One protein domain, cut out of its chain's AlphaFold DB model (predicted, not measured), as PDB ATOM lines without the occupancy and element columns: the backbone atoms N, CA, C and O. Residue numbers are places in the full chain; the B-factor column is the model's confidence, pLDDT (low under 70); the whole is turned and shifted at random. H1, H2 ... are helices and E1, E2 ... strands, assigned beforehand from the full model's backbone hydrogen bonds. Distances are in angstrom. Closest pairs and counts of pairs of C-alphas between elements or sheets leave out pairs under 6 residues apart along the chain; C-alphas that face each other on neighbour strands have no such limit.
ATOM      1  N   TRP A  90      14.155  27.799 -40.099       97.69
ATOM      2  CA  TRP A  90      14.823  28.113 -41.355       97.69
ATOM      3  C   TRP A  90      13.797  28.292 -42.463       97.69
ATOM      4  O   TRP A  90      13.093  27.348 -42.811       97.69
ATOM      5  N   LYS A  91      13.716  29.486 -43.051       96.38
ATOM      6  CA  LYS A  91      12.832  29.743 -44.193       96.38
ATOM      7  C   LYS A  91      13.587  29.534 -45.496       96.38
ATOM      8  O   LYS A  91      14.685  30.062 -45.666       96.38
ATOM      9  N   LYS A  92      12.985  28.780 -46.416       95.12
ATOM     10  CA  LYS A  92      13.564  28.485 -47.727       95.12
ATOM     11  C   LYS A  92      13.677  29.769 -48.545       95.12
ATOM     12  O   LYS A  92      12.753  30.585 -48.582       95.12
ATOM     13  N   ILE A  93      14.824  29.947 -49.178       91.75
ATOM     14  CA  ILE A  93      15.092  31.007 -50.141       91.75
ATOM     15  C   ILE A  93      14.529  30.529 -51.477       91.75
ATOM     16  O   ILE A  93      14.955  29.501 -52.000       91.75
ATOM     17  N   SER A  94      13.562  31.263 -52.021       80.62
ATOM     18  CA  SER A  94      13.048  30.992 -53.362       80.62
ATOM     19  C   SER A  94      14.144  31.280 -54.385       80.62
ATOM     20  O   SER A  94      14.577  32.421 -54.532       80.62
ATOM     21  N   THR A  95      14.588  30.242 -55.085       67.50
ATOM     22  CA  THR A  95      15.513  30.346 -56.225       67.50
ATOM     23  C   THR A  95      14.775  30.475 -57.558       67.50
ATOM     24  O   THR A  95      15.399  30.457 -58.618       67.50
ATOM     25  N   ASP A  96      13.447  30.579 -57.513       64.44
ATOM     26  CA  ASP A  96      12.605  30.700 -58.691       64.44
ATOM     27  C   ASP A  96      12.939  31.977 -59.462       64.44
ATOM     28  O   ASP A  96      13.032  33.074 -58.909       64.44
ATOM     29  N   SER A  97      13.117  31.829 -60.774       53.53
ATOM     30  CA  SER A  97      13.216  32.977 -61.669       53.53
ATOM     31  C   SER A  97      11.909  33.775 -61.612       53.53
ATOM     32  O   SER A  97      10.834  33.194 -61.481       53.53
ATOM     33  N   ASN A  98      11.963  35.095 -61.819       57.00
ATOM     34  CA  ASN A  98      10.779  35.974 -61.839       57.00
ATOM     35  C   ASN A  98       9.710  35.594 -62.898       57.00
ATOM     36  O   ASN A  98       8.676  36.250 -62.992       57.00
ATOM     37  N   TRP A  99       9.974  34.570 -63.714       51.16
ATOM     38  CA  TRP A  99       9.105  34.024 -64.756       51.16
ATOM     39  C   TRP A  99       8.307  32.783 -64.333       51.16
ATOM     40  O   TRP A  99       7.540  32.262 -65.142       51.16
ATOM     41  N   VAL A 100       8.488  32.275 -63.109       60.84
ATOM     42  CA  VAL A 100       7.757  31.094 -62.634       60.84
ATOM     43  C   VAL A 100       6.281  31.445 -62.439       60.84
ATOM     44  O   VAL A 100       5.940  32.444 -61.802       60.84
ATOM     45  N   MET A 101       5.398  30.638 -63.036       60.88
ATOM     46  CA  MET A 101       3.961  30.805 -62.848       60.88
ATOM     47  C   MET A 101       3.609  30.598 -61.371       60.88
ATOM     48  O   MET A 101       4.140  29.674 -60.755       60.88
ATOM     49  N   PRO A 102       2.725  31.433 -60.796       65.69
ATOM     50  CA  PRO A 102       2.279  31.250 -59.424       65.69
ATOM     51  C   PRO A 102       1.728  29.839 -59.228       65.69
ATOM     52  O   PRO A 102       0.945  29.375 -60.058       65.69
ATOM     53  N   ASP A 103       2.104  29.190 -58.127       68.75
ATOM     54  CA  ASP A 103       1.543  27.896 -57.741       68.75
ATOM     55  C   ASP A 103       0.005  27.991 -57.696       68.75
ATOM     56  O   ASP A 103      -0.554  28.877 -57.038       68.75
ATOM     57  N   GLU A 104      -0.684  27.089 -58.404       71.75
ATOM     58  CA  GLU A 104      -2.152  27.041 -58.471       71.75
ATOM     59  C   GLU A 104      -2.791  26.833 -57.088       71.75
ATOM     60  O   GLU A 104      -3.892  27.323 -56.818       71.75
ATOM     61  N   ASN A 105      -2.070  26.179 -56.175       76.31
ATOM     62  CA  ASN A 105      -2.473  25.957 -54.789       76.31
ATOM     63  C   ASN A 105      -2.199  27.176 -53.895       76.31
ATOM     64  O   ASN A 105      -2.646  27.231 -52.747       76.31
ATOM     65  N   GLY A 106      -1.501  28.191 -54.412       84.69
ATOM     66  CA  GLY A 106      -1.202  29.430 -53.708       84.69
ATOM     67  C   GLY A 106      -0.132  29.288 -52.627       84.69
ATOM     68  O   GLY A 106      -0.195  30.029 -51.644       84.69
ATOM     69  N   LEU A 107       0.811  28.357 -52.782       88.06
ATOM     70  CA  LEU A 107       2.007  28.257 -51.943       88.06
ATOM     71  C   LEU A 107       2.859  29.529 -52.095       88.06
ATOM     72  O   LEU A 107       3.117  29.991 -53.205       88.06
ATOM     73  N   ILE A 108       3.266  30.124 -50.975       88.62
ATOM     74  CA  ILE A 108       4.053  31.370 -50.937       88.62
ATOM     75  C   ILE A 108       5.312  31.269 -50.068       88.62
ATOM     76  O   ILE A 108       6.046  32.249 -49.922       88.62
ATOM     77  N   GLY A 109       5.572  30.113 -49.460       90.50
ATOM     78  CA  GLY A 109       6.800  29.887 -48.717       90.50
ATOM     79  C   GLY A 109       6.885  28.501 -48.104       90.50
ATOM     80  O   GLY A 109       5.877  27.902 -47.748       90.50
ATOM     81  N   GLU A 110       8.114  28.043 -47.925       94.62
ATOM     82  CA  GLU A 110       8.456  26.803 -47.236       94.62
ATOM     83  C   GLU A 110       9.404  27.136 -46.080       94.62
ATOM     84  O   GLU A 110      10.234  28.048 -46.177       94.62
ATOM     85  N   MET A 111       9.302  26.396 -44.984       95.38
ATOM     86  CA  MET A 111      10.270  26.457 -43.896       95.38
ATOM     87  C   MET A 111      10.494  25.078 -43.291       95.38
ATOM     88  O   MET A 111       9.672  24.171 -43.432       95.38
ATOM     89  N   LEU A 112      11.597  24.946 -42.569       96.88
ATOM     90  CA  LEU A 112      11.854  23.799 -41.721       96.88
ATOM     91  C   LEU A 112      12.304  24.234 -40.327       96.88
ATOM     92  O   LEU A 112      12.881  25.306 -40.147       96.88
ATOM     93  N   THR A 113      12.050  23.382 -39.344       97.75
ATOM     94  CA  THR A 113      12.571  23.510 -37.982       97.75
ATOM     95  C   THR A 113      13.413  22.284 -37.682       97.75
ATOM     96  O   THR A 113      12.901  21.169 -37.732       97.75
ATOM     97  N   ILE A 114      14.689  22.488 -37.355       97.62
ATOM     98  CA  ILE A 114      15.610  21.418 -36.955       97.62
ATOM     99  C   ILE A 114      15.803  21.488 -35.449       97.62
ATOM    100  O   ILE A 114      16.189  22.532 -34.913       97.62
ATOM    101  N   ASN A 115      15.562  20.368 -34.776       95.31
ATOM    102  CA  ASN A 115      15.918  20.161 -33.377       95.31
ATOM    103  C   ASN A 115      16.787  18.897 -33.231       95.31
ATOM    104  O   ASN A 115      17.223  18.318 -34.221       95.31
ATOM    105  N   SER A 116      17.077  18.474 -31.999       92.19
ATOM    106  CA  SER A 116      17.958  17.325 -31.741       92.19
ATOM    107  C   SER A 116      17.403  15.980 -32.221       92.19
ATOM    108  O   SER A 116      18.169  15.033 -32.375       92.19
ATOM    109  N   ASN A 117      16.087  15.879 -32.412       94.50
ATOM    110  CA  ASN A 117      15.379  14.612 -32.590       94.50
ATOM    111  C   ASN A 117      14.683  14.519 -33.949       94.50
ATOM    112  O   ASN A 117      14.539  13.422 -34.488       94.50
ATOM    113  N   GLU A 118      14.232  15.647 -34.493       97.25
ATOM    114  CA  GLU A 118      13.450  15.700 -35.721       97.25
ATOM    115  C   GLU A 118      13.664  16.989 -36.528       97.25
ATOM    116  O   GLU A 118      14.128  18.020 -36.029       97.25
ATOM    117  N   ILE A 119      13.286  16.893 -37.799       98.00
ATOM    118  CA  ILE A 119      13.191  17.968 -38.774       98.00
ATOM    119  C   ILE A 119      11.719  18.082 -39.168       98.00
ATOM    120  O   ILE A 119      11.141  17.166 -39.759       98.00
ATOM    121  N   LEU A 120      11.111  19.211 -38.831       98.12
ATOM    122  CA  LEU A 120       9.717  19.526 -39.127       98.12
ATOM    123  C   LEU A 120       9.659  20.389 -40.384       98.12
ATOM    124  O   LEU A 120      10.423  21.343 -40.497       98.12
ATOM    125  N   PHE A 121       8.743  20.091 -41.298       97.50
ATOM    126  CA  PHE A 121       8.558  20.829 -42.548       97.50
ATOM    127  C   PHE A 121       7.208  21.532 -42.547       97.50
ATOM    128  O   PHE A 121       6.193  20.934 -42.172       97.50
ATOM    129  N   PHE A 122       7.200  22.782 -42.998       96.56
ATOM    130  CA  PHE A 122       6.007  23.612 -43.041       96.56
ATOM    131  C   PHE A 122       5.905  24.394 -44.346       96.56
ATOM    132  O   PHE A 122       6.908  24.785 -44.945       96.56
ATOM    133  N   GLU A 123       4.672  24.706 -44.715       95.00
ATOM    134  CA  GLU A 123       4.329  25.512 -45.880       95.00
ATOM    135  C   GLU A 123       3.418  26.670 -45.483       95.00
ATOM    136  O   GLU A 123       2.606  26.569 -44.561       95.00
ATOM    137  N   LEU A 124       3.544  27.789 -46.187       92.50
ATOM    138  CA  LEU A 124       2.684  28.951 -46.035       92.50
ATOM    139  C   LEU A 124       1.897  29.158 -47.323       92.50
ATOM    140  O   LEU A 124       2.475  29.343 -48.391       92.50
ATOM    141  N   TYR A 125       0.575  29.198 -47.202       91.56
ATOM    142  CA  TYR A 125      -0.337  29.421 -48.319       91.56
ATOM    143  C   TYR A 125      -0.916  30.833 -48.279       91.56
ATOM    144  O   TYR A 125      -1.204  31.358 -47.209       91.56
ATOM    145  N   LYS A 126      -1.193  31.433 -49.441       88.50
ATOM    146  CA  LYS A 126      -1.720  32.805 -49.586       88.50
ATOM    147  C   LYS A 126      -3.004  33.073 -48.792       88.50
ATOM    148  O   LYS A 126      -3.244  34.200 -48.370       88.50
ATOM    149  N   LYS A 127      -3.854  32.053 -48.634       88.31
ATOM    150  CA  LYS A 127      -5.099  32.130 -47.849       88.31
ATOM    151  C   LYS A 127      -4.900  31.761 -46.375       88.31
ATOM    152  O   LYS A 127      -5.791  32.030 -45.572       88.31
ATOM    153  N   SER A 128      -3.770  31.144 -46.031       87.50
ATOM    154  CA  SER A 128      -3.425  30.809 -44.654       87.50
ATOM    155  C   SER A 128      -2.799  32.015 -43.962       87.50
ATOM    156  O   SER A 128      -2.046  32.780 -44.560       87.50
ATOM    157  N   LYS A 129      -3.112  32.181 -42.679       85.56
ATOM    158  CA  LYS A 129      -2.458  33.173 -41.812       85.56
ATOM    159  C   LYS A 129      -1.291  32.578 -41.025       85.56
ATOM    160  O   LYS A 129      -0.570  33.318 -40.367       85.56
ATOM    161  N   GLU A 130      -1.126  31.259 -41.088       92.00
ATOM    162  CA  GLU A 130      -0.191  30.493 -40.270       92.00
ATOM    163  C   GLU A 130       0.533  29.440 -41.116       92.00
ATOM    164  O   GLU A 130       0.062  29.035 -42.184       92.00
ATOM    165  N   TRP A 131       1.690  29.001 -40.626       93.75
ATOM    166  CA  TRP A 131       2.454  27.911 -41.220       93.75
ATOM    167  C   TRP A 131       1.729  26.579 -41.020       93.75
ATOM    168  O   TRP A 131       1.421  26.186 -39.896       93.75
ATOM    169  N   CYS A 132       1.470  25.875 -42.114       95.00
ATOM    170  CA  CYS A 132       0.850  24.560 -42.113       95.00
ATOM    171  C   CYS A 132       1.930  23.486 -41.992       95.00
ATOM    172  O   CYS A 132       2.860  23.453 -42.793       95.00
ATOM    173  N   PHE A 133       1.810  22.602 -41.004       96.31
ATOM    174  CA  PHE A 133       2.686  21.438 -40.866       96.31
ATOM    175  C   PHE A 133       2.457  20.441 -42.012       96.31
ATOM    176  O   PHE A 133       1.313  20.101 -42.307       96.31
ATOM    177  N   ILE A 134       3.546  19.951 -42.610       95.94
ATOM    178  CA  ILE A 134       3.519  19.038 -43.763       95.94
ATOM    179  C   ILE A 134       4.024  17.651 -43.390       95.94
ATOM    180  O   ILE A 134       3.347  16.652 -43.627       95.94
ATOM    181  N   LYS A 135       5.225  17.571 -42.812       96.56
ATOM    182  CA  LYS A 135       5.836  16.296 -42.429       96.56
ATOM    183  C   LYS A 135       6.900  16.463 -41.351       96.56
ATOM    184  O   LYS A 135       7.406  17.556 -41.115       96.56
ATOM    185  N   THR A 136       7.249  15.338 -40.732       97.50
ATOM    186  CA  THR A 136       8.359  15.206 -39.783       97.50
ATOM    187  C   THR A 136       9.292  14.081 -40.226       97.50
ATOM    188  O   THR A 136       8.838  12.967 -40.531       97.50
ATOM    189  N   GLU A 137      10.588  14.373 -40.231       97.81
ATOM    190  CA  GLU A 137      11.667  13.415 -40.457       97.81
ATOM    191  C   GLU A 137      12.518  13.283 -39.190       97.81
ATOM    192  O   GLU A 137      12.818  14.287 -38.549       97.81
ATOM    193  N   PRO A 138      12.921  12.068 -38.797       96.69
ATOM    194  CA  PRO A 138      13.751  11.886 -37.621       96.69
ATOM    195  C   PRO A 138      15.193  12.310 -37.926       96.69
ATOM    196  O   PRO A 138      15.699  12.122 -39.033       96.69
ATOM    197  N   VAL A 139      15.890  12.819 -36.918       95.19
ATOM    198  CA  VAL A 139      17.325  13.106 -36.989       95.19
ATOM    199  C   VAL A 139      18.085  11.792 -36.822       95.19
ATOM    200  O   VAL A 139      18.435  11.371 -35.721       95.19
ATOM    201  N   ILE A 140      18.296  11.094 -37.938       95.31
ATOM    202  CA  ILE A 140      19.039   9.831 -37.990       95.31
ATOM    203  C   ILE A 140      20.197   9.995 -38.958       95.31
ATOM    204  O   ILE A 140      19.984  10.230 -40.143       95.31
ATOM    205  N   PHE A 141      21.423   9.828 -38.467       93.44
ATOM    206  CA  PHE A 141      22.604   9.839 -39.323       93.44
ATOM    207  C   PHE A 141      22.702   8.564 -40.166       93.44
ATOM    208  O   PHE A 141      22.546   7.447 -39.657       93.44
ATOM    209  N   CYS A 142      23.008   8.727 -41.450       91.19
ATOM    210  CA  CYS A 142      23.170   7.642 -42.403       91.19
ATOM    211  C   CYS A 142      24.474   6.883 -42.127       91.19
ATOM    212  O   CYS A 142      25.567   7.341 -42.452       91.19
ATOM    213  N   LYS A 143      24.374   5.683 -41.545       87.50
ATOM    214  CA  LYS A 143      25.548   4.827 -41.283       87.50
ATOM    215  C   LYS A 143      26.219   4.342 -42.569       87.50
ATOM    216  O   LYS A 143      27.410   4.064 -42.573       87.50
ATOM    217  N   LYS A 144      25.445   4.219 -43.651       83.62
ATOM    218  CA  LYS A 144      25.914   3.696 -44.939       83.62
ATOM    219  C   LYS A 144      26.588   4.742 -45.818       83.62
ATOM    220  O   LYS A 144      27.208   4.372 -46.811       83.62
ATOM    221  N   ALA A 145      26.505   6.020 -45.446       76.94
ATOM    222  CA  ALA A 145      27.213   7.090 -46.136       76.94
ATOM    223  C   ALA A 145      28.739   6.888 -46.083       76.94
ATOM    224  O   ALA A 145      29.422   7.195 -47.050       76.94
ATOM    225  N   GLU A 146      29.238   6.249 -45.021       75.00
ATOM    226  CA  GLU A 146      30.657   5.914 -44.829       75.00
ATOM    227  C   GLU A 146      31.177   4.871 -45.843       75.00
ATOM    228  O   GLU A 146      32.371   4.823 -46.124       75.00
ATOM    229  N   ILE A 147      30.293   4.031 -46.398       65.62
ATOM    230  CA  ILE A 147      30.651   2.932 -47.316       65.62
ATOM    231  C   ILE A 147      30.845   3.449 -48.750       65.62
ATOM    232  O   ILE A 147      31.724   2.974 -49.465       65.62
ATOM    233  N   ALA A 148      30.042   4.432 -49.167       51.94
ATOM    234  CA  ALA A 148      30.087   4.989 -50.521       51.94
ATOM    235  C   ALA A 148      31.320   5.887 -50.759       51.94
ATOM    236  O   ALA A 148      31.799   6.007 -51.880       51.94
ATOM    237  N   THR A 149      31.891   6.470 -49.701       52.66
ATOM    238  CA  THR A 149      32.980   7.462 -49.772       52.66
ATOM    239  C   THR A 149      34.386   6.892 -49.944       52.66
ATOM    240  O   THR A 149      35.364   7.609 -49.766       52.66
ATOM    241  N   TYR A 150      34.545   5.612 -50.290       48.62
ATOM    242  CA  TYR A 150      35.881   5.081 -50.603       48.62
ATOM    243  C   TYR A 150      36.487   5.728 -51.868       48.62
ATOM    244  O   TYR A 150      37.700   5.686 -52.062       48.62
ATOM    245  N   ILE A 151      35.647   6.328 -52.719       46.59
ATOM    246  CA  ILE A 151      36.030   6.849 -54.036       46.59
ATOM    247  C   ILE A 151      36.216   8.380 -54.022       46.59
ATOM    248  O   ILE A 151      37.092   8.880 -54.725       46.59
ATOM    249  N   ASP A 152      35.498   9.103 -53.152       43.72
ATOM    250  CA  ASP A 152      35.533  10.567 -53.059       43.72
ATOM    251  C   ASP A 152      36.082  11.048 -51.706       43.72
ATOM    252  O   ASP A 152      35.662  10.608 -50.640       43.72
ATOM    253  N   TYR A 153      37.032  11.988 -51.748       42.97
ATOM    254  CA  TYR A 153      37.773  12.508 -50.586       42.97
ATOM    255  C   TYR A 153      36.925  13.295 -49.563       42.97
ATOM    256  O   TYR A 153      37.455  13.690 -48.524       42.97
ATOM    257  N   ASP A 154      35.633  13.491 -49.818       53.06
ATOM    258  CA  ASP A 154      34.673  14.002 -48.839       53.06
ATOM    259  C   ASP A 154      34.076  12.819 -48.079       53.06
ATOM    260  O   ASP A 154      33.107  12.197 -48.510       53.06
ATOM    261  N   SER A 155      34.682  12.469 -46.946       55.44
ATOM    262  CA  SER A 155      34.135  11.415 -46.094       55.44
ATOM    263  C   SER A 155      32.898  11.913 -45.337       55.44
ATOM    264  O   SER A 155      32.902  12.962 -44.689       55.44
ATOM    265  N   ASN A 156      31.836  11.115 -45.441       73.44
ATOM    266  CA  ASN A 156      30.458  11.457 -45.117       73.44
ATOM    267  C   ASN A 156      30.078  10.882 -43.749       73.44
ATOM    268  O   ASN A 156      29.809   9.687 -43.616       73.44
ATOM    269  N   PHE A 157      30.093  11.722 -42.711       85.00
ATOM    270  CA  PHE A 157      29.761  11.315 -41.336       85.00
ATOM    271  C   PHE A 157      28.487  11.963 -40.803       85.00
ATOM    272  O   PHE A 157      28.035  11.617 -39.704       85.00
ATOM    273  N   THR A 158      27.928  12.913 -41.543       90.69
ATOM    274  CA  THR A 158      26.977  13.906 -41.035       90.69
ATOM    275  C   THR A 158      25.679  13.973 -41.835       90.69
ATOM    276  O   THR A 158      24.787  14.750 -41.510       90.69
ATOM    277  N   GLU A 159      25.545  13.128 -42.847       91.69
ATOM    278  CA  GLU A 159      24.352  12.977 -43.659       91.69
ATOM    279  C   GLU A 159      23.223  12.358 -42.843       91.69
ATOM    280  O   GLU A 159      23.430  11.411 -42.079       91.69
ATOM    281  N   PHE A 160      22.008  12.849 -43.057       94.38
ATOM    282  CA  PHE A 160      20.793  12.299 -42.471       94.38
ATOM    283  C   PHE A 160      20.099  11.369 -43.452       94.38
ATOM    284  O   PHE A 160      20.152  11.592 -44.657       94.38
ATOM    285  N   VAL A 161      19.421  10.349 -42.930       94.94
ATOM    286  CA  VAL A 161      18.536   9.472 -43.698       94.94
ATOM    287  C   VAL A 161      17.086   9.699 -43.278       94.94
ATOM    288  O   VAL A 161      16.733   9.580 -42.104       94.94
ATOM    289  N   TYR A 162      16.238  10.029 -44.243       95.62
ATOM    290  CA  TYR A 162      14.799  10.191 -44.046       95.62
ATOM    291  C   TYR A 162      14.070   8.851 -44.051       95.62
ATOM    292  O   TYR A 162      14.605   7.816 -44.461       95.62
ATOM    293  N   LYS A 163      12.801   8.857 -43.623       95.94
ATOM    294  CA  LYS A 163      11.960   7.646 -43.569       95.94
ATOM    295  C   LYS A 163      11.841   6.951 -44.926       95.94
ATOM    296  O   LYS A 163      11.798   5.725 -44.983       95.94
ATOM    297  N   ASN A 164      11.818   7.726 -46.008       94.19
ATOM    298  CA  ASN A 164      11.749   7.236 -47.385       94.19
ATOM    299  C   ASN A 164      13.118   6.861 -47.981       94.19
ATOM    300  O   ASN A 164      13.211   6.643 -49.185       94.19
ATOM    301  N   LYS A 165      14.159   6.767 -47.146       94.12
ATOM    302  CA  LYS A 165      15.541   6.444 -47.519       94.12
ATOM    303  C   LYS A 165      16.289   7.531 -48.273       94.12
ATOM    304  O   LYS A 165      17.430   7.287 -48.641       94.12
ATOM    305  N   GLU A 166      15.728   8.722 -48.454       93.19
ATOM    306  CA  GLU A 166      16.508   9.851 -48.960       93.19
ATOM    307  C   GLU A 166      17.644  10.209 -48.001       93.19
ATOM    308  O   GLU A 166      17.466  10.223 -46.783       93.19
ATOM    309  N   VAL A 167      18.802  10.530 -48.564       92.62
ATOM    310  CA  VAL A 167      20.000  10.936 -47.841       92.62
ATOM    311  C   VAL A 167      20.271  12.401 -48.133       92.62
ATOM    312  O   VAL A 167      20.410  12.802 -49.289       92.62
ATOM    313  N   TRP A 168      20.358  13.191 -47.070       92.88
ATOM    314  CA  TRP A 168      20.504  14.639 -47.138       92.88
ATOM    315  C   TRP A 168      21.716  15.102 -46.344       92.88
ATOM    316  O   TRP A 168      21.923  14.685 -45.204       92.88
ATOM    317  N   ARG A 169      22.489  16.019 -46.921       92.06
ATOM    318  CA  ARG A 169      23.556  16.738 -46.223       92.06
ATOM    319  C   ARG A 169      23.087  18.140 -45.888       92.06
ATOM    320  O   ARG A 169      22.592  18.847 -46.762       92.06
ATOM    321  N   TYR A 170      23.317  18.550 -44.648       93.75
ATOM    322  CA  TYR A 170      23.100  19.919 -44.205       93.75
ATOM    323  C   TYR A 170      24.425  20.572 -43.839       93.75
ATOM    324  O   TYR A 170      25.253  19.959 -43.167       93.75
ATOM    325  N   SER A 171      24.612  21.819 -44.250       92.62
ATOM    326  CA  SER A 171      25.765  22.632 -43.866       92.62
ATOM    327  C   SER A 171      25.377  24.100 -43.783       92.62
ATOM    328  O   SER A 171      24.491  24.557 -44.499       92.62
ATOM    329  N   ILE A 172      26.037  24.852 -42.907       92.69
ATOM    330  CA  ILE A 172      25.902  26.309 -42.874       92.69
ATOM    331  C   ILE A 172      27.128  26.903 -43.545       92.69
ATOM    332  O   ILE A 172      28.254  26.547 -43.207       92.69
ATOM    333  N   ASP A 173      26.905  27.811 -44.487       91.50
ATOM    334  CA  ASP A 173      27.977  28.656 -44.998       91.50
ATOM    335  C   ASP A 173      28.367  29.675 -43.915       91.50
ATOM    336  O   ASP A 173      27.547  30.494 -43.497       91.50
ATOM    337  N   GLU A 174      29.611  29.611 -43.438       87.31
ATOM    338  CA  GLU A 174      30.084  30.427 -42.310       87.31
ATOM    339  C   GLU A 174      30.059  31.936 -42.598       87.31
ATOM    340  O   GLU A 174      29.959  32.737 -41.670       87.31
ATOM    341  N   ASN A 175      30.123  32.340 -43.873       90.75
ATOM    342  CA  ASN A 175      30.174  33.749 -44.262       90.75
ATOM    343  C   ASN A 175      28.780  34.384 -44.321       90.75
ATOM    344  O   ASN A 175      28.595  35.532 -43.919       90.75
ATOM    345  N   SER A 176      27.802  33.654 -44.854       92.00
ATOM    346  CA  SER A 176      26.438  34.135 -45.104       92.00
ATOM    347  C   SER A 176      25.430  33.694 -44.044       92.00
ATOM    348  O   SER A 176      24.351  34.279 -43.946       92.00
ATOM    349  N   GLY A 177      25.748  32.662 -43.258       93.12
ATOM    350  CA  GLY A 177      24.818  32.037 -42.317       93.12
ATOM    351  C   GLY A 177      23.679  31.267 -42.995       93.12
ATOM    352  O   GLY A 177      22.714  30.898 -42.325       93.12
ATOM    353  N   ILE A 178      23.764  31.039 -44.311       95.62
ATOM    354  CA  ILE A 178      22.768  30.288 -45.079       95.62
ATOM    355  C   ILE A 178      22.928  28.800 -44.781       95.62
ATOM    356  O   ILE A 178      24.020  28.242 -44.912       95.62
ATOM    357  N   LEU A 179      21.821  28.148 -44.428       96.62
ATOM    358  CA  LEU A 179      21.742  26.695 -44.354       96.62
ATOM    359  C   LEU A 179      21.532  26.141 -45.762       96.62
ATOM    360  O   LEU A 179      20.556  26.476 -46.433       96.62
ATOM    361  N   ASN A 180      22.428  25.268 -46.192       94.50
ATOM    362  CA  ASN A 180      22.322  24.511 -47.425       94.50
ATOM    363  C   ASN A 180      21.867  23.088 -47.100       94.50
ATOM    364  O   ASN A 180      22.430  22.447 -46.213       94.50
ATOM    365  N   ALA A 181      20.872  22.598 -47.835       93.94
ATOM    366  CA  ALA A 181      20.446  21.207 -47.826       93.94
ATOM    367  C   ALA A 181      20.694  20.611 -49.215       93.94
ATOM    368  O   ALA A 181      20.124  21.075 -50.205       93.94
ATOM    369  N   TYR A 182      21.548  19.597 -49.282       90.56
ATOM    370  CA  TYR A 182      21.894  18.893 -50.510       90.56
ATOM    371  C   TYR A 182      21.318  17.491 -50.479       90.56
ATOM    372  O   TYR A 182      21.597  16.720 -49.556       90.56
ATOM    373  N   PHE A 183      20.551  17.150 -51.505       90.19
ATOM    374  CA  PHE A 183      20.168  15.773 -51.741       90.19
ATOM    375  C   PHE A 183      21.374  14.989 -52.257       90.19
ATOM    376  O   PHE A 183      21.998  15.388 -53.240       90.19
ATOM    377  N   ILE A 184      21.713  13.892 -51.585       86.81
ATOM    378  CA  ILE A 184      22.875  13.060 -51.927       86.81
ATOM    379  C   ILE A 184      22.447  11.823 -52.723       86.81
ATOM    380  O   ILE A 184      23.162  11.389 -53.622       86.81
ATOM    381  N   GLY A 185      21.276  11.265 -52.415       89.00
ATOM    382  CA  GLY A 185      20.756  10.057 -53.049       89.00
ATOM    383  C   GLY A 185      19.895   9.242 -52.093       89.00
ATOM    384  O   GLY A 185      19.331   9.783 -51.148       89.00
ATOM    385  N   PHE A 186      19.799   7.932 -52.308       90.81
ATOM    386  CA  PHE A 186      19.012   7.022 -51.476       90.81
ATOM    387  C   PHE A 186      19.900   6.020 -50.738       90.81
ATOM    388  O   PHE A 186      20.848   5.477 -51.301       90.81
ATOM    389  N   GLU A 187      19.577   5.729 -49.482       90.75
ATOM    390  CA  GLU A 187      20.187   4.637 -48.729       90.75
ATOM    391  C   GLU A 187      19.777   3.291 -49.349       90.75
ATOM    392  O   GLU A 187      18.595   2.959 -49.444       90.75
ATOM    393  N   THR A 188      20.770   2.494 -49.736       89.56
ATOM    394  CA  THR A 188      20.613   1.152 -50.316       89.56
ATOM    395  C   THR A 188      21.266   0.098 -49.425       89.56
ATOM    396  O   THR A 188      21.806   0.400 -48.362       89.56
ATOM    397  N   GLU A 189      21.248  -1.172 -49.828       85.38
ATOM    398  CA  GLU A 189      21.992  -2.221 -49.122       85.38
ATOM    399  C   GLU A 189      23.502  -1.953 -49.100       85.38
ATOM    400  O   GLU A 189      24.113  -2.106 -48.040       85.38
ATOM    401  N   ASN A 190      24.041  -1.436 -50.207       81.62
ATOM    402  CA  ASN A 190      25.476  -1.339 -50.483       81.62
ATOM    403  C   ASN A 190      26.099   0.030 -50.169       81.62
ATOM    404  O   ASN A 190      27.292   0.213 -50.380       81.62
ATOM    405  N   GLY A 191      25.317   1.004 -49.703       85.56
ATOM    406  CA  GLY A 191      25.787   2.380 -49.533       85.56
ATOM    407  C   GLY A 191      24.690   3.391 -49.834       85.56
ATOM    408  O   GLY A 191      23.504   3.087 -49.697       85.56
ATOM    409  N   VAL A 192      25.081   4.578 -50.282       86.38
ATOM    410  CA  VAL A 192      24.170   5.603 -50.802       86.38
ATOM    411  C   VAL A 192      24.245   5.576 -52.325       86.38
ATOM    412  O   VAL A 192      25.338   5.517 -52.878       86.38
ATOM    413  N   SER A 193      23.101   5.566 -53.008       85.06
ATOM    414  CA  SER A 193      23.070   5.620 -54.470       85.06
ATOM    415  C   SER A 193      23.646   6.952 -54.948       85.06
ATOM    416  O   SER A 193      23.158   7.999 -54.526       85.06
ATOM    417  N   GLU A 194      24.616   6.931 -55.853       66.06
ATOM    418  CA  GLU A 194      25.132   8.161 -56.453       66.06
ATOM    419  C   GLU A 194      24.096   8.776 -57.399       66.06
ATOM    420  O   GLU A 194      23.617   8.131 -58.336       66.06
ATOM    421  N   MET A 195      23.764  10.047 -57.176       62.75
ATOM    422  CA  MET A 195      23.132  10.872 -58.197       62.75
ATOM    423  C   MET A 195      24.193  11.724 -58.895       62.75
ATOM    424  O   MET A 195      24.807  12.604 -58.297       62.75
ATOM    425  N   ILE A 196      24.401  11.443 -60.181       54.25
ATOM    426  CA  ILE A 196      25.505  11.995 -60.985       54.25
ATOM    427  C   ILE A 196      25.182  13.417 -61.501       54.25
ATOM    428  O   ILE A 196      26.082  14.157 -61.895       54.25
ATOM    429  N   CYS A 197      23.912  13.847 -61.500       56.25
ATOM    430  CA  CYS A 197      23.519  15.187 -61.946       56.25
ATOM    431  C   CYS A 197      22.138  15.605 -61.406       56.25
ATOM    432  O   CYS A 197      21.252  14.767 -61.262       56.25
ATOM    433  N   GLY A 198      21.938  16.911 -61.187       61.03
ATOM    434  CA  GLY A 198      20.622  17.492 -60.884       61.03
ATOM    435  C   GLY A 198      20.177  17.386 -59.424       61.03
ATOM    436  O   GLY A 198      18.984  17.508 -59.149       61.03
ATOM    437  N   ASN A 199      21.111  17.162 -58.498       71.00
ATOM    438  CA  ASN A 199      20.806  17.040 -57.076       71.00
ATOM    439  C   ASN A 199      20.033  18.259 -56.585       71.00
ATOM    440  O   ASN A 199      20.441  19.402 -56.806       71.00
ATOM    441  N   SER A 200      18.912  18.005 -55.912       86.19
ATOM    442  CA  SER A 200      18.146  19.070 -55.285       86.19
ATOM    443  C   SER A 200      19.021  19.774 -54.254       86.19
ATOM    444  O   SER A 200      19.526  19.154 -53.315       86.19
ATOM    445  N   HIS A 201      19.208  21.073 -54.452       90.31
ATOM    446  CA  HIS A 201      19.903  21.956 -53.531       90.31
ATOM    447  C   HIS A 201      18.918  23.017 -53.073       90.31
ATOM    448  O   HIS A 201      18.349  23.750 -53.883       90.31
ATOM    449  N   PHE A 202      18.707  23.078 -51.767       92.62
ATOM    450  CA  PHE A 202      17.862  24.082 -51.147       92.62
ATOM    451  C   PHE A 202      18.693  24.959 -50.225       92.62
ATOM    452  O   PHE A 202      19.592  24.485 -49.528       92.62
ATOM    453  N   GLN A 203      18.365  26.245 -50.215       95.00
ATOM    454  CA  GLN A 203      19.000  27.233 -49.358       95.00
ATOM    455  C   GLN A 203      17.960  27.821 -48.419       95.00
ATOM    456  O   GLN A 203      16.821  28.055 -48.818       95.00
ATOM    457  N   TYR A 204      18.352  28.072 -47.175       96.19
ATOM    458  CA  TYR A 204      17.470  28.615 -46.156       96.19
ATOM    459  C   TYR A 204      18.171  29.713 -45.361       96.19
ATOM    460  O   TYR A 204      19.361  29.613 -45.059       96.19
ATOM    461  N   PHE A 205      17.419  30.736 -44.963       95.69
ATOM    462  CA  PHE A 205      17.881  31.742 -44.011       95.69
ATOM    463  C   PHE A 205      17.254  31.514 -42.637       95.69
ATOM    464  O   PHE A 205      16.111  31.060 -42.520       95.69
ATOM    465  N   LYS A 206      18.016  31.828 -41.588       95.69
ATOM    466  CA  LYS A 206      17.585  31.622 -40.208       95.69
ATOM    467  C   LYS A 206      16.485  32.617 -39.837       95.69
ATOM    468  O   LYS A 206      16.624  33.817 -40.067       95.69
ATOM    469  N   LEU A 207      15.400  32.115 -39.261       91.94
ATOM    470  CA  LEU A 207      14.370  32.930 -38.626       91.94
ATOM    471  C   LEU A 207      14.805  33.246 -37.186       91.94
ATOM    472  O   LEU A 207      15.418  32.396 -36.535       91.94
ATOM    473  N   GLN A 208      14.530  34.474 -36.737       74.94
ATOM    474  CA  GLN A 208      14.822  34.931 -35.371       74.94
ATOM    475  C   GLN A 208      14.056  34.125 -34.320       74.94
ATOM    476  O   GLN A 208      12.896  33.741 -34.598       74.94
TER     477      GLN A 208
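Overview. This is residues 90 to 208 of the 208 residues of an uncharacterized protein of Flavobacterium sp. KMS (UniProt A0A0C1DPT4). One antiparallel sheet of seven strands curls like part of a barrel, with E4, E3 and E2 making one half, E7, E6 and E5 the other, and the short E1 joining them. The tiny helix H1 and the loop residues 149 to 155 lie at one end of the long axis, the turn between E3 and E4 lies at the other, and residues 96 to 102 stick out as a free loop. The printed part has 119 residues, with named elements in the order E1 E2 E3 E4 H1 E5 E6 E7; the sheet's order is E4 E3 E2 E1 E7 E6 E5. It is mostly strand, though under half of the residues are in named elements, and only just compact, close to loose, with a radius of gyration of the C-alphas of 15.8 A and spans of 48 by 32 by 31 A.

Arrangement. Start at E1, residues 90 to 92, an inner strand. E2, residues 107 to 114, forms a hairpin with E1: find N 92 of E1 and O 110 of E2, 2.9 A apart and within hydrogen-bond range. E3, residues 118 to 125, forms a hairpin with E2, with N 111 and O 122 at 2.9 A. The edge strand E4, residues 132 to 138, follows, with N 121 and O 135 at 2.9 A; E1 to E4 are a meander, each strand the antiparallel neighbour of the one before. Back at E1, look to E7, residues 201 to 206, where N 91 and O 205 are 2.9 A apart. E7 is staggered: residues 204 to 206 pair with E1, and 201 to 204 with E6, residues 179 to 186, where N 181 and O 202 are 2.8 A apart. The other edge strand, E5, residues 166 to 172, has N 182 within hydrogen-bond range of O 169, 2.8 A; E5, E6 and E7 are a second meander. Residues 160 to 161 pair antiparallel with 167 to 168 of E5. H1, residues 145 to 148, is only just not on the sheet, with 4 pairs of C-alphas within 10 A; it is too short for an O i to N i+4 pair.

Along the chain. Find C-alpha 90 at (14.823, 28.113, -41.355), where E1 begins. E2 runs 21.4 A, E3 23.2 A, E4 18.6 A, E5 19.9 A, E6 21.1 A and E7 16.6 A; E1 and H1 are short. E7 ends at C-alpha 206, (17.585, 31.622, -40.208).

Size, cuts and confidence. The two C-alphas farthest apart, Lys 127 and Tyr 150, are 49.2 A apart. The printed part has no cut; the links E1 to E2, H1 to E5 and E6 to E7 are long. Look for pLDDT under 70 at residues 95 to 103, 147 to 155 and 194 to 198.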